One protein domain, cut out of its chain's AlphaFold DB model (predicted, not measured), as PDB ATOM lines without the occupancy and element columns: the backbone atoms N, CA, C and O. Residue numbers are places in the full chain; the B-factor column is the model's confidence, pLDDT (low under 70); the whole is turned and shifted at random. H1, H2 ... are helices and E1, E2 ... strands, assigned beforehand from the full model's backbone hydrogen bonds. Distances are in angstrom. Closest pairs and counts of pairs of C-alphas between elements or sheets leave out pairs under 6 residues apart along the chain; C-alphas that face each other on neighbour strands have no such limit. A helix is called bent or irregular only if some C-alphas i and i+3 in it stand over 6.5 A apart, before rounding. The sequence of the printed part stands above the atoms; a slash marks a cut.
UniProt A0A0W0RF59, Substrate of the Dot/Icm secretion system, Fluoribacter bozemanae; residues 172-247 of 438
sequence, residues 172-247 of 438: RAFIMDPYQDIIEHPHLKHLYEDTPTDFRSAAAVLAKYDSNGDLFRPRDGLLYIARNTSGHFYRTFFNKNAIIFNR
ATOM      1  N   ARG A 172     134.693   4.337  28.339       92.62
ATOM      2  CA  ARG A 172     134.628   5.009  29.651       92.62
ATOM      3  C   ARG A 172     133.534   6.061  29.746       92.62
ATOM      4  O   ARG A 172     133.231   6.492  30.852       92.62
ATOM      5  N   ALA A 173     133.017   6.535  28.616       93.31
ATOM      6  CA  ALA A 173     131.875   7.434  28.620       93.31
ATOM      7  C   ALA A 173     130.606   6.633  28.950       93.31
ATOM      8  O   ALA A 173     129.973   6.855  29.972       93.31
ATOM      9  N   PHE A 174     130.277   5.628  28.142       95.12
ATOM     10  CA  PHE A 174     128.952   5.008  28.180       95.12
ATOM     11  C   PHE A 174     128.897   3.638  28.855       95.12
ATOM     12  O   PHE A 174     127.808   3.087  28.987       95.12
ATOM     13  N   ILE A 175     130.027   3.070  29.287       94.94
ATOM     14  CA  ILE A 175     130.064   1.787  29.993       94.94
ATOM     15  C   ILE A 175     130.552   1.995  31.425       94.94
ATOM     16  O   ILE A 175     131.697   2.373  31.667       94.94
ATOM     17  N   MET A 176     129.687   1.679  32.387       94.38
ATOM     18  CA  MET A 176     130.061   1.567  33.787       94.38
ATOM     19  C   MET A 176     130.759   0.229  34.011       94.38
ATOM     20  O   MET A 176     130.169  -0.850  33.877       94.38
ATOM     21  N   ASP A 177     132.028   0.317  34.379       94.12
ATOM     22  CA  ASP A 177     132.898  -0.813  34.659       94.12
ATOM     23  C   ASP A 177     133.137  -0.910  36.177       94.12
ATOM     24  O   ASP A 177     133.428   0.103  36.815       94.12
ATOM     25  N   PRO A 178     133.033  -2.101  36.792       92.88
ATOM     26  CA  PRO A 178     133.287  -2.271  38.226       92.88
ATOM     27  C   PRO A 178     134.730  -1.960  38.661       92.88
ATOM     28  O   PRO A 178     134.975  -1.816  39.859       92.88
ATOM     29  N   TYR A 179     135.685  -1.907  37.728       92.69
ATOM     30  CA  TYR A 179     137.117  -1.735  37.997       92.69
ATOM     31  C   TYR A 179     137.753  -0.575  37.232       92.69
ATOM     32  O   TYR A 179     138.971  -0.402  37.292       92.69
ATOM     33  N   GLN A 180     136.962   0.199  36.492       85.81
ATOM     34  CA  GLN A 180     137.451   1.363  35.774       85.81
ATOM     35  C   GLN A 180     136.463   2.513  35.911       85.81
ATOM     36  O   GLN A 180     135.302   2.398  35.527       85.81
ATOM     37  N   ASP A 181     136.960   3.640  36.405       83.06
ATOM     38  CA  ASP A 181     136.144   4.837  36.546       83.06
ATOM     39  C   ASP A 181     135.731   5.378  35.180       83.06
ATOM     40  O   ASP A 181     136.500   5.333  34.204       83.06
ATOM     41  N   ILE A 182     134.539   5.966  35.128       82.81
ATOM     42  CA  ILE A 182     134.100   6.725  33.962       82.81
ATOM     43  C   ILE A 182     135.083   7.856  33.659       82.81
ATOM     44  O   ILE A 182     135.851   8.310  34.511       82.81
ATOM     45  N   ILE A 183     135.105   8.295  32.409       76.94
ATOM     46  CA  ILE A 183     135.869   9.484  32.045       76.94
ATOM     47  C   ILE A 183     135.063  10.711  32.463       76.94
ATOM     48  O   ILE A 183     134.032  11.028  31.874       76.94
ATOM     49  N   GLU A 184     135.516  11.396  33.510       74.62
ATOM     50  CA  GLU A 184     134.892  12.653  33.905       74.62
ATOM     51  C   GLU A 184     135.165  13.712  32.837       74.62
ATOM     52  O   GLU A 184     136.304  14.125  32.614       74.62
ATOM     53  N   HIS A 185     134.101  14.157  32.173       73.69
ATOM     54  CA  HIS A 185     134.161  15.275  31.247       73.69
ATOM     55  C   HIS A 185     133.003  16.237  31.530       73.69
ATOM     56  O   HIS A 185     131.847  15.862  31.316       73.69
ATOM     57  N   PRO A 186     133.265  17.480  31.981       77.38
ATOM     58  CA  PRO A 186     132.213  18.444  32.306       77.38
ATOM     59  C   PRO A 186     131.192  18.638  31.178       77.38
ATOM     60  O   PRO A 186     129.996  18.681  31.441       77.38
ATOM     61  N   HIS A 187     131.660  18.651  29.926       83.19
ATOM     62  CA  HIS A 187     130.805  18.834  28.749       83.19
ATOM     63  C   HIS A 187     129.927  17.627  28.385       83.19
ATOM     64  O   HIS A 187     129.053  17.780  27.548       83.19
ATOM     65  N   LEU A 188     130.141  16.443  28.972       87.75
ATOM     66  CA  LEU A 188     129.303  15.260  28.715       87.75
ATOM     67  C   LEU A 188     128.235  15.050  29.795       87.75
ATOM     68  O   LEU A 188     127.394  14.171  29.643       87.75
ATOM     69  N   LYS A 189     128.255  15.824  30.891       89.44
ATOM     70  CA  LYS A 189     127.400  15.582  32.066       89.44
ATOM     71  C   LYS A 189     125.908  15.560  31.741       89.44
ATOM     72  O   LYS A 189     125.195  14.733  32.295       89.44
ATOM     73  N   HIS A 190     125.452  16.420  30.832       90.31
ATOM     74  CA  HIS A 190     124.041  16.492  30.433       90.31
ATOM     75  C   HIS A 190     123.539  15.215  29.759       90.31
ATOM     76  O   HIS A 190     122.353  14.932  29.812       90.31
ATOM     77  N   LEU A 191     124.421  14.421  29.144       92.00
ATOM     78  CA  LEU A 191     124.012  13.172  28.504       92.00
ATOM     79  C   LEU A 191     123.453  12.179  29.526       92.00
ATOM     80  O   LEU A 191     122.612  11.357  29.178       92.00
ATOM     81  N   TYR A 192     123.904  12.275  30.778       90.56
ATOM     82  CA  TYR A 192     123.554  11.361  31.860       90.56
ATOM     83  C   TYR A 192     122.361  11.834  32.687       90.56
ATOM     84  O   TYR A 192     122.124  11.265  33.751       90.56
ATOM     85  N   GLU A 193     121.616  12.846  32.241       87.19
ATOM     86  CA  GLU A 193     120.448  13.338  32.968       87.19
ATOM     87  C   GLU A 193     119.472  12.191  33.305       87.19
ATOM     88  O   GLU A 193     119.100  11.360  32.465       87.19
ATOM     89  N   ASP A 194     119.138  12.098  34.593       87.69
ATOM     90  CA  ASP A 194     118.355  11.026  35.227       87.69
ATOM     91  C   ASP A 194     118.928   9.605  35.132       87.69
ATOM     92  O   ASP A 194     118.217   8.629  35.377       87.69
ATOM     93  N   THR A 195     120.210   9.446  34.802       90.56
ATOM     94  CA  THR A 195     120.870   8.136  34.782       90.56
ATOM     95  C   THR A 195     122.075   8.090  35.714       90.56
ATOM     96  O   THR A 195     122.764   9.092  35.909       90.56
ATOM     97  N   PRO A 196     122.364   6.923  36.310       91.06
ATOM     98  CA  PRO A 196     123.543   6.770  37.146       91.06
ATOM     99  C   PRO A 196     124.826   6.912  36.320       91.06
ATOM    100  O   PRO A 196     124.885   6.506  35.161       91.06
ATOM    101  N   THR A 197     125.872   7.440  36.951       89.81
ATOM    102  CA  THR A 197     127.203   7.636  36.351       89.81
ATOM    103  C   THR A 197     128.263   6.693  36.921       89.81
ATOM    104  O   THR A 197     129.365   6.617  36.388       89.81
ATOM    105  N   ASP A 198     127.940   5.927  37.966       91.81
ATOM    106  CA  ASP A 198     128.832   4.935  38.565       91.81
ATOM    107  C   ASP A 198     128.237   3.521  38.530       91.81
ATOM    108  O   ASP A 198     127.020   3.317  38.474       91.81
ATOM    109  N   PHE A 199     129.118   2.521  38.598       93.00
ATOM    110  CA  PHE A 199     128.742   1.114  38.509       93.00
ATOM    111  C   PHE A 199     127.780   0.667  39.612       93.00
ATOM    112  O   PHE A 199     126.859  -0.109  39.351       93.00
ATOM    113  N   ARG A 200     127.978   1.121  40.854       92.44
ATOM    114  CA  ARG A 200     127.197   0.642  42.000       92.44
ATOM    115  C   ARG A 200     125.764   1.152  41.914       92.44
ATOM    116  O   ARG A 200     124.836   0.362  42.097       92.44
ATOM    117  N   SER A 201     125.593   2.428  41.588       92.19
ATOM    118  CA  SER A 201     124.283   3.037  41.357       92.19
ATOM    119  C   SER A 201     123.599   2.423  40.135       92.19
ATOM    120  O   SER A 201     122.437   2.029  40.220       92.19
ATOM    121  N   ALA A 202     124.328   2.224  39.031       92.69
ATOM    122  CA  ALA A 202     123.805   1.564  37.834       92.69
ATOM    123  C   ALA A 202     123.346   0.125  38.104       92.69
ATOM    124  O   ALA A 202     122.256  -0.270  37.691       92.69
ATOM    125  N   ALA A 203     124.128  -0.652  38.853       92.62
ATOM    126  CA  ALA A 203     123.782  -2.022  39.213       92.62
ATOM    127  C   ALA A 203     122.541  -2.099  40.115       92.62
ATOM    128  O   ALA A 203     121.760  -3.043  39.981       92.62
ATOM    129  N   ALA A 204     122.355  -1.124  41.013       90.44
ATOM    130  CA  ALA A 204     121.172  -1.031  41.862       90.44
ATOM    131  C   ALA A 204     119.908  -0.717  41.045       90.44
ATOM    132  O   ALA A 204     118.887  -1.375  41.238       90.44
ATOM    133  N   VAL A 205     120.000   0.221  40.096       89.25
ATOM    134  CA  VAL A 205     118.891   0.623  39.211       89.25
ATOM    135  C   VAL A 205     118.508  -0.485  38.226       89.25
ATOM    136  O   VAL A 205     117.327  -0.750  38.018       89.25
ATOM    137  N   LEU A 206     119.492  -1.165  37.633       86.56
ATOM    138  CA  LEU A 206     119.262  -2.218  36.639       86.56
ATOM    139  C   LEU A 206     118.608  -3.481  37.235       86.56
ATOM    140  O   LEU A 206     118.014  -4.286  36.514       86.56
ATOM    141  N   ALA A 207     118.710  -3.653  38.557       75.62
ATOM    142  CA  ALA A 207     118.241  -4.821  39.293       75.62
ATOM    143  C   ALA A 207     118.802  -6.154  38.732       75.62
ATOM    144  O   ALA A 207     119.829  -6.207  38.042       75.62
ATOM    145  N   LYS A 208     118.174  -7.278  39.107       73.62
ATOM    146  CA  LYS A 208     118.665  -8.635  38.801       73.62
ATOM    147  C   LYS A 208     118.409  -9.075  37.353       73.62
ATOM    148  O   LYS A 208     119.169  -9.898  36.852       73.62
ATOM    149  N   TYR A 209     117.355  -8.564  36.714       71.56
ATOM    150  CA  TYR A 209     116.836  -9.084  35.439       71.56
ATOM    151  C   TYR A 209     117.050  -8.158  34.239       71.56
ATOM    152  O   TYR A 209     116.483  -8.415  33.185       71.56
ATOM    153  N   ASP A 210     117.857  -7.106  34.385       78.75
ATOM    154  CA  ASP A 210     118.152  -6.154  33.309       78.75
ATOM    155  C   ASP A 210     116.888  -5.537  32.673       78.75
ATOM    156  O   ASP A 210     116.824  -5.320  31.469       78.75
ATOM    157  N   SER A 211     115.850  -5.275  33.475       72.00
ATOM    158  CA  SER A 211     114.538  -4.813  32.993       72.00
ATOM    159  C   SER A 211     114.434  -3.293  32.823       72.00
ATOM    160  O   SER A 211     113.334  -2.767  32.666       72.00
ATOM    161  N   ASN A 212     115.547  -2.571  32.927       80.81
ATOM    162  CA  ASN A 212     115.582  -1.121  32.797       80.81
ATOM    163  C   ASN A 212     115.743  -0.738  31.312       80.81
ATOM    164  O   ASN A 212     116.564  -1.318  30.610       80.81
ATOM    165  N   GLY A 213     114.948   0.218  30.823       83.25
ATOM    166  CA  GLY A 213     115.001   0.651  29.420       83.25
ATOM    167  C   GLY A 213     116.232   1.492  29.063       83.25
ATOM    168  O   GLY A 213     116.612   1.525  27.891       83.25
ATOM    169  N   ASP A 214     116.861   2.114  30.063       90.94
ATOM    170  CA  ASP A 214     117.954   3.086  29.941       90.94
ATOM    171  C   ASP A 214     119.338   2.466  30.148       90.94
ATOM    172  O   ASP A 214     120.340   3.048  29.735       90.94
ATOM    173  N   LEU A 215     119.415   1.294  30.775       93.50
ATOM    174  CA  LEU A 215     120.656   0.595  31.106       93.50
ATOM    175  C   LEU A 215     120.545  -0.880  30.709       93.50
ATOM    176  O   LEU A 215     119.498  -1.490  30.894       93.50
ATOM    177  N   PHE A 216     121.631  -1.500  30.253       94.25
ATOM    178  CA  PHE A 216     121.662  -2.955  30.050       94.25
ATOM    179  C   PHE A 216     123.056  -3.540  30.278       94.25
ATOM    180  O   PHE A 216     124.053  -2.826  30.260       94.25
ATOM    181  N   ARG A 217     123.144  -4.857  30.477       94.81
ATOM    182  CA  ARG A 217     124.420  -5.588  30.502       94.81
ATOM    183  C   ARG A 217     124.670  -6.228  29.135       94.81
ATOM    184  O   ARG A 217     123.912  -7.130  28.767       94.81
ATOM    185  N   PRO A 218     125.704  -5.806  28.387       94.94
ATOM    186  CA  PRO A 218     126.081  -6.450  27.134       94.94
ATOM    187  C   PRO A 218     126.356  -7.948  27.322       94.94
ATOM    188  O   PRO A 218     126.951  -8.367  28.326       94.94
ATOM    189  N   ARG A 219     125.946  -8.759  26.346       93.88
ATOM    190  CA  ARG A 219     126.180 -10.206  26.333       93.88
ATOM    191  C   ARG A 219     126.904 -10.636  25.066       93.88
ATOM    192  O   ARG A 219     126.757 -10.033  24.013       93.88
ATOM    193  N   ASP A 220     127.652 -11.720  25.196       92.50
ATOM    194  CA  ASP A 220     128.202 -12.496  24.093       92.50
ATOM    195  C   ASP A 220     127.493 -13.859  24.095       92.50
ATOM    196  O   ASP A 220     127.754 -14.733  24.937       92.50
ATOM    197  N   GLY A 221     126.485 -13.982  23.229       90.19
ATOM    198  CA  GLY A 221     125.481 -15.038  23.306       90.19
ATOM    199  C   GLY A 221     124.661 -14.940  24.597       90.19
ATOM    200  O   GLY A 221     124.066 -13.910  24.904       90.19
ATOM    201  N   LEU A 222     124.626 -16.021  25.381       90.75
ATOM    202  CA  LEU A 222     123.885 -16.061  26.652       90.75
ATOM    203  C   LEU A 222     124.666 -15.459  27.835       90.75
ATOM    204  O   LEU A 222     124.083 -15.178  28.887       90.75
ATOM    205  N   LEU A 223     125.980 -15.277  27.686       94.94
ATOM    206  CA  LEU A 223     126.885 -14.898  28.768       94.94
ATOM    207  C   LEU A 223     127.078 -13.389  28.819       94.94
ATOM    208  O   LEU A 223     127.287 -12.754  27.794       94.94
ATOM    209  N   TYR A 224     127.098 -12.825  30.019       95.88
ATOM    210  CA  TYR A 224     127.512 -11.444  30.214       95.88
ATOM    211  C   TYR A 224     128.980 -11.249  29.857       95.88
ATOM    212  O   TYR A 224     129.820 -12.115  30.127       95.88
ATOM    213  N   ILE A 225     129.284 -10.067  29.330       96.25
ATOM    214  CA  ILE A 225     130.650  -9.561  29.240       96.25
ATOM    215  C   ILE A 225     130.996  -8.959  30.606       96.25
ATOM    216  O   ILE A 225     130.282  -8.104  31.127       96.25
ATOM    217  N   ALA A 226     132.071  -9.434  31.221       95.75
ATOM    218  CA  ALA A 226     132.533  -8.988  32.529       95.75
ATOM    219  C   ALA A 226     134.013  -8.637  32.496       95.75
ATOM    220  O   ALA A 226     134.740  -9.049  31.593       95.75
ATOM    221  N   ARG A 227     134.461  -7.906  33.514       94.62
ATOM    222  CA  ARG A 227     135.871  -7.574  33.714       94.62
ATOM    223  C   ARG A 227     136.334  -8.025  35.086       94.62
ATOM    224  O   ARG A 227     135.514  -8.168  35.979       94.62
ATOM    225  N   ASN A 228     137.612  -8.339  35.261       93.12
ATOM    226  CA  ASN A 228     138.187  -8.670  36.567       93.12
ATOM    227  C   ASN A 228     139.087  -7.540  37.094       93.12
ATOM    228  O   ASN A 228     139.408  -6.598  36.373       93.12
ATOM    229  N   THR A 229     139.539  -7.666  38.344       92.31
ATOM    230  CA  THR A 229     140.438  -6.698  39.002       92.31
ATOM    231  C   THR A 229     141.784  -6.530  38.294       92.31
ATOM    232  O   THR A 229     142.424  -5.495  38.435       92.31
ATOM    233  N   SER A 230     142.222  -7.522  37.513       90.31
ATOM    234  CA  SER A 230     143.427  -7.444  36.677       90.31
ATOM    235  C   SER A 230     143.177  -6.760  35.329       90.31
ATOM    236  O   SER A 230     144.032  -6.823  34.448       90.31
ATOM    237  N   GLY A 231     141.993  -6.182  35.114       87.56
ATOM    238  CA  GLY A 231     141.626  -5.466  33.897       87.56
ATOM    239  C   GLY A 231     141.269  -6.352  32.700       87.56
ATOM    240  O   GLY A 231     141.047  -5.812  31.616       87.56
ATOM    241  N   HIS A 232     141.182  -7.675  32.862       92.25
ATOM    242  CA  HIS A 232     140.877  -8.605  31.770       92.25
ATOM    243  C   HIS A 232     139.374  -8.816  31.610       92.25
ATOM    244  O   HIS A 232     138.659  -9.024  32.593       92.25
ATOM    245  N   PHE A 233     138.919  -8.836  30.358       94.69
ATOM    246  CA  PHE A 233     137.544  -9.182  30.011       94.69
ATOM    247  C   PHE A 233     137.343 -10.700  29.939       94.69
ATOM    248  O   PHE A 233     138.234 -11.436  29.509       94.69
ATOM    249  N   TYR A 234     136.171 -11.171  30.359       95.25
ATOM    250  CA  TYR A 234     135.777 -12.578  30.322       95.25
ATOM    251  C   TYR A 234     134.253 -12.732  30.230       95.25
ATOM    252  O   TYR A 234     133.499 -11.787  30.452       95.25
ATOM    253  N   ARG A 235     133.792 -13.945  29.901       96.25
ATOM    254  CA  ARG A 235     132.363 -14.288  29.806       96.25
ATOM    255  C   ARG A 235     131.873 -14.927  31.101       96.25
ATOM    256  O   ARG A 235     132.575 -15.762  31.670       96.25
ATOM    257  N   THR A 236     130.671 -14.589  31.556       95.06
ATOM    258  CA  THR A 236     130.129 -15.104  32.824       95.06
ATOM    259  C   THR A 236     128.602 -15.162  32.840       95.06
ATOM    260  O   THR A 236     127.934 -14.355  32.205       95.06
ATOM    261  N   PHE A 237     128.033 -16.092  33.609       92.69
ATOM    262  CA  PHE A 237     126.597 -16.092  33.932       92.69
ATOM    263  C   PHE A 237     126.250 -15.137  35.085       92.69
ATOM    264  O   PHE A 237     125.085 -14.815  35.303       92.69
ATOM    265  N   PHE A 238     127.254 -14.684  35.838       91.81
ATOM    266  CA  PHE A 238     127.072 -13.846  37.019       91.81
ATOM    267  C   PHE A 238     127.188 -12.363  36.683       91.81
ATOM    268  O   PHE A 238     128.138 -11.937  36.034       91.81
ATOM    269  N   ASN A 239     126.271 -11.563  37.218       91.25
ATOM    270  CA  ASN A 239     126.186 -10.132  36.938       91.25
ATOM    271  C   ASN A 239     127.080  -9.246  37.830       91.25
ATOM    272  O   ASN A 239     127.209  -8.059  37.549       91.25
ATOM    273  N   LYS A 240     127.712  -9.801  38.878       90.81
ATOM    274  CA  LYS A 240     128.504  -9.039  39.867       90.81
ATOM    275  C   LYS A 240     129.586  -8.162  39.228       90.81
ATOM    276  O   LYS A 240     129.788  -7.037  39.662       90.81
ATOM    277  N   ASN A 241     130.254  -8.698  38.210       93.81
ATOM    278  CA  ASN A 241     131.354  -8.039  37.508       93.81
ATOM    279  C   ASN A 241     131.003  -7.721  36.042       93.81
ATOM    280  O   ASN A 241     131.888  -7.399  35.250       93.81
ATOM    281  N   ALA A 242     129.737  -7.910  35.660       95.56
ATOM    282  CA  ALA A 242     129.274  -7.655  34.305       95.56
ATOM    283  C   ALA A 242     129.193  -6.149  34.083       95.56
ATOM    284  O   ALA A 242     128.543  -5.463  34.870       95.56
ATOM    285  N   ILE A 243     129.838  -5.662  33.026       96.38
ATOM    286  CA  ILE A 243     129.819  -4.243  32.665       96.38
ATOM    287  C   ILE A 243     128.390  -3.797  32.336       96.38
ATOM    288  O   ILE A 243     127.570  -4.601  31.885       96.38
ATOM    289  N   ILE A 244     128.086  -2.523  32.565       96.06
ATOM    290  CA  ILE A 244     126.751  -1.959  32.337       96.06
ATOM    291  C   ILE A 244     126.867  -0.859  31.293       96.06
ATOM    292  O   ILE A 244     127.683   0.040  31.432       96.06
ATOM    293  N   PHE A 245     126.056  -0.930  30.247       95.69
ATOM    294  CA  PHE A 245     125.972   0.070  29.197       95.69
ATOM    295  C   PHE A 245     124.849   1.063  29.511       95.69
ATOM    296  O   PHE A 245     123.710   0.654  29.750       95.69
ATOM    297  N   ASN A 246     125.157   2.358  29.471       95.12
ATOM    298  CA  ASN A 246     124.186   3.437  29.597       95.12
ATOM    299  C   ASN A 246     123.566   3.759  28.234       95.12
ATOM    300  O   ASN A 246     124.084   4.560  27.452       95.12
ATOM    301  N   ARG A 247     122.445   3.098  27.942       95.62
ATOM    302  CA  ARG A 247     121.715   3.232  26.682       95.62
ATOM    303  C   ARG A 247     121.157   4.635  26.502       95.62
ATOM    304  O   ARG A 247     121.290   5.165  25.404       95.62
TER     305      ARG A 247
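AT A GLANCE: This is residues 172 to 247 of the 438 residues of the protein "Substrate of the Dot/Icm secretion system" of Fluoribacter bozemanae (UniProt A0A0W0RF59). Little regular structure: loops with a strand hairpin, E1 and E2, at one end, helix H1 at the other, and E3 near the middle with H2 beside it. Short stretches, residues 175 to 176 and 215 to 216, pair antiparallel with E3. The 76 printed residues run H1, H2, E1, E2, E3, mixed in class, with 27 in named elements; the whole is compact, radius of gyration of the C-alphas 12.1 A, spanning 34 by 28 by 19 A.

IN THESE COORDINATES: E1, residues 223 to 227, is 12.6 A long; E2 is 233 to 236, E3 244 to 246. H2, 199 to 206, is 10.2 A; H1, 186 to 192, is 11.2 A, from C-alpha 186 at (132.213, 18.444, 32.306), and irregular: C-alphas 187 and 190 are 7.4 A apart.

HOW THE PARTS SIT: E1 and E2 form an antiparallel hairpin, 144 degrees, with N 224 and O 236 2.8 A apart. The closest C-alphas of H2 and E3, Ala 202 and Ile 244, are 7.2 A apart. H1 and E3 are only just apart, at 8.3 A. H2 has every O i to N i+4 pair within hydrogen-bond range; H1 has 0 of 3, but 3 of 4 O i to N i+3.

THE WHOLE: The printed part has no cut. H2 to E1 is a long link. No printed residue is under pLDDT 70.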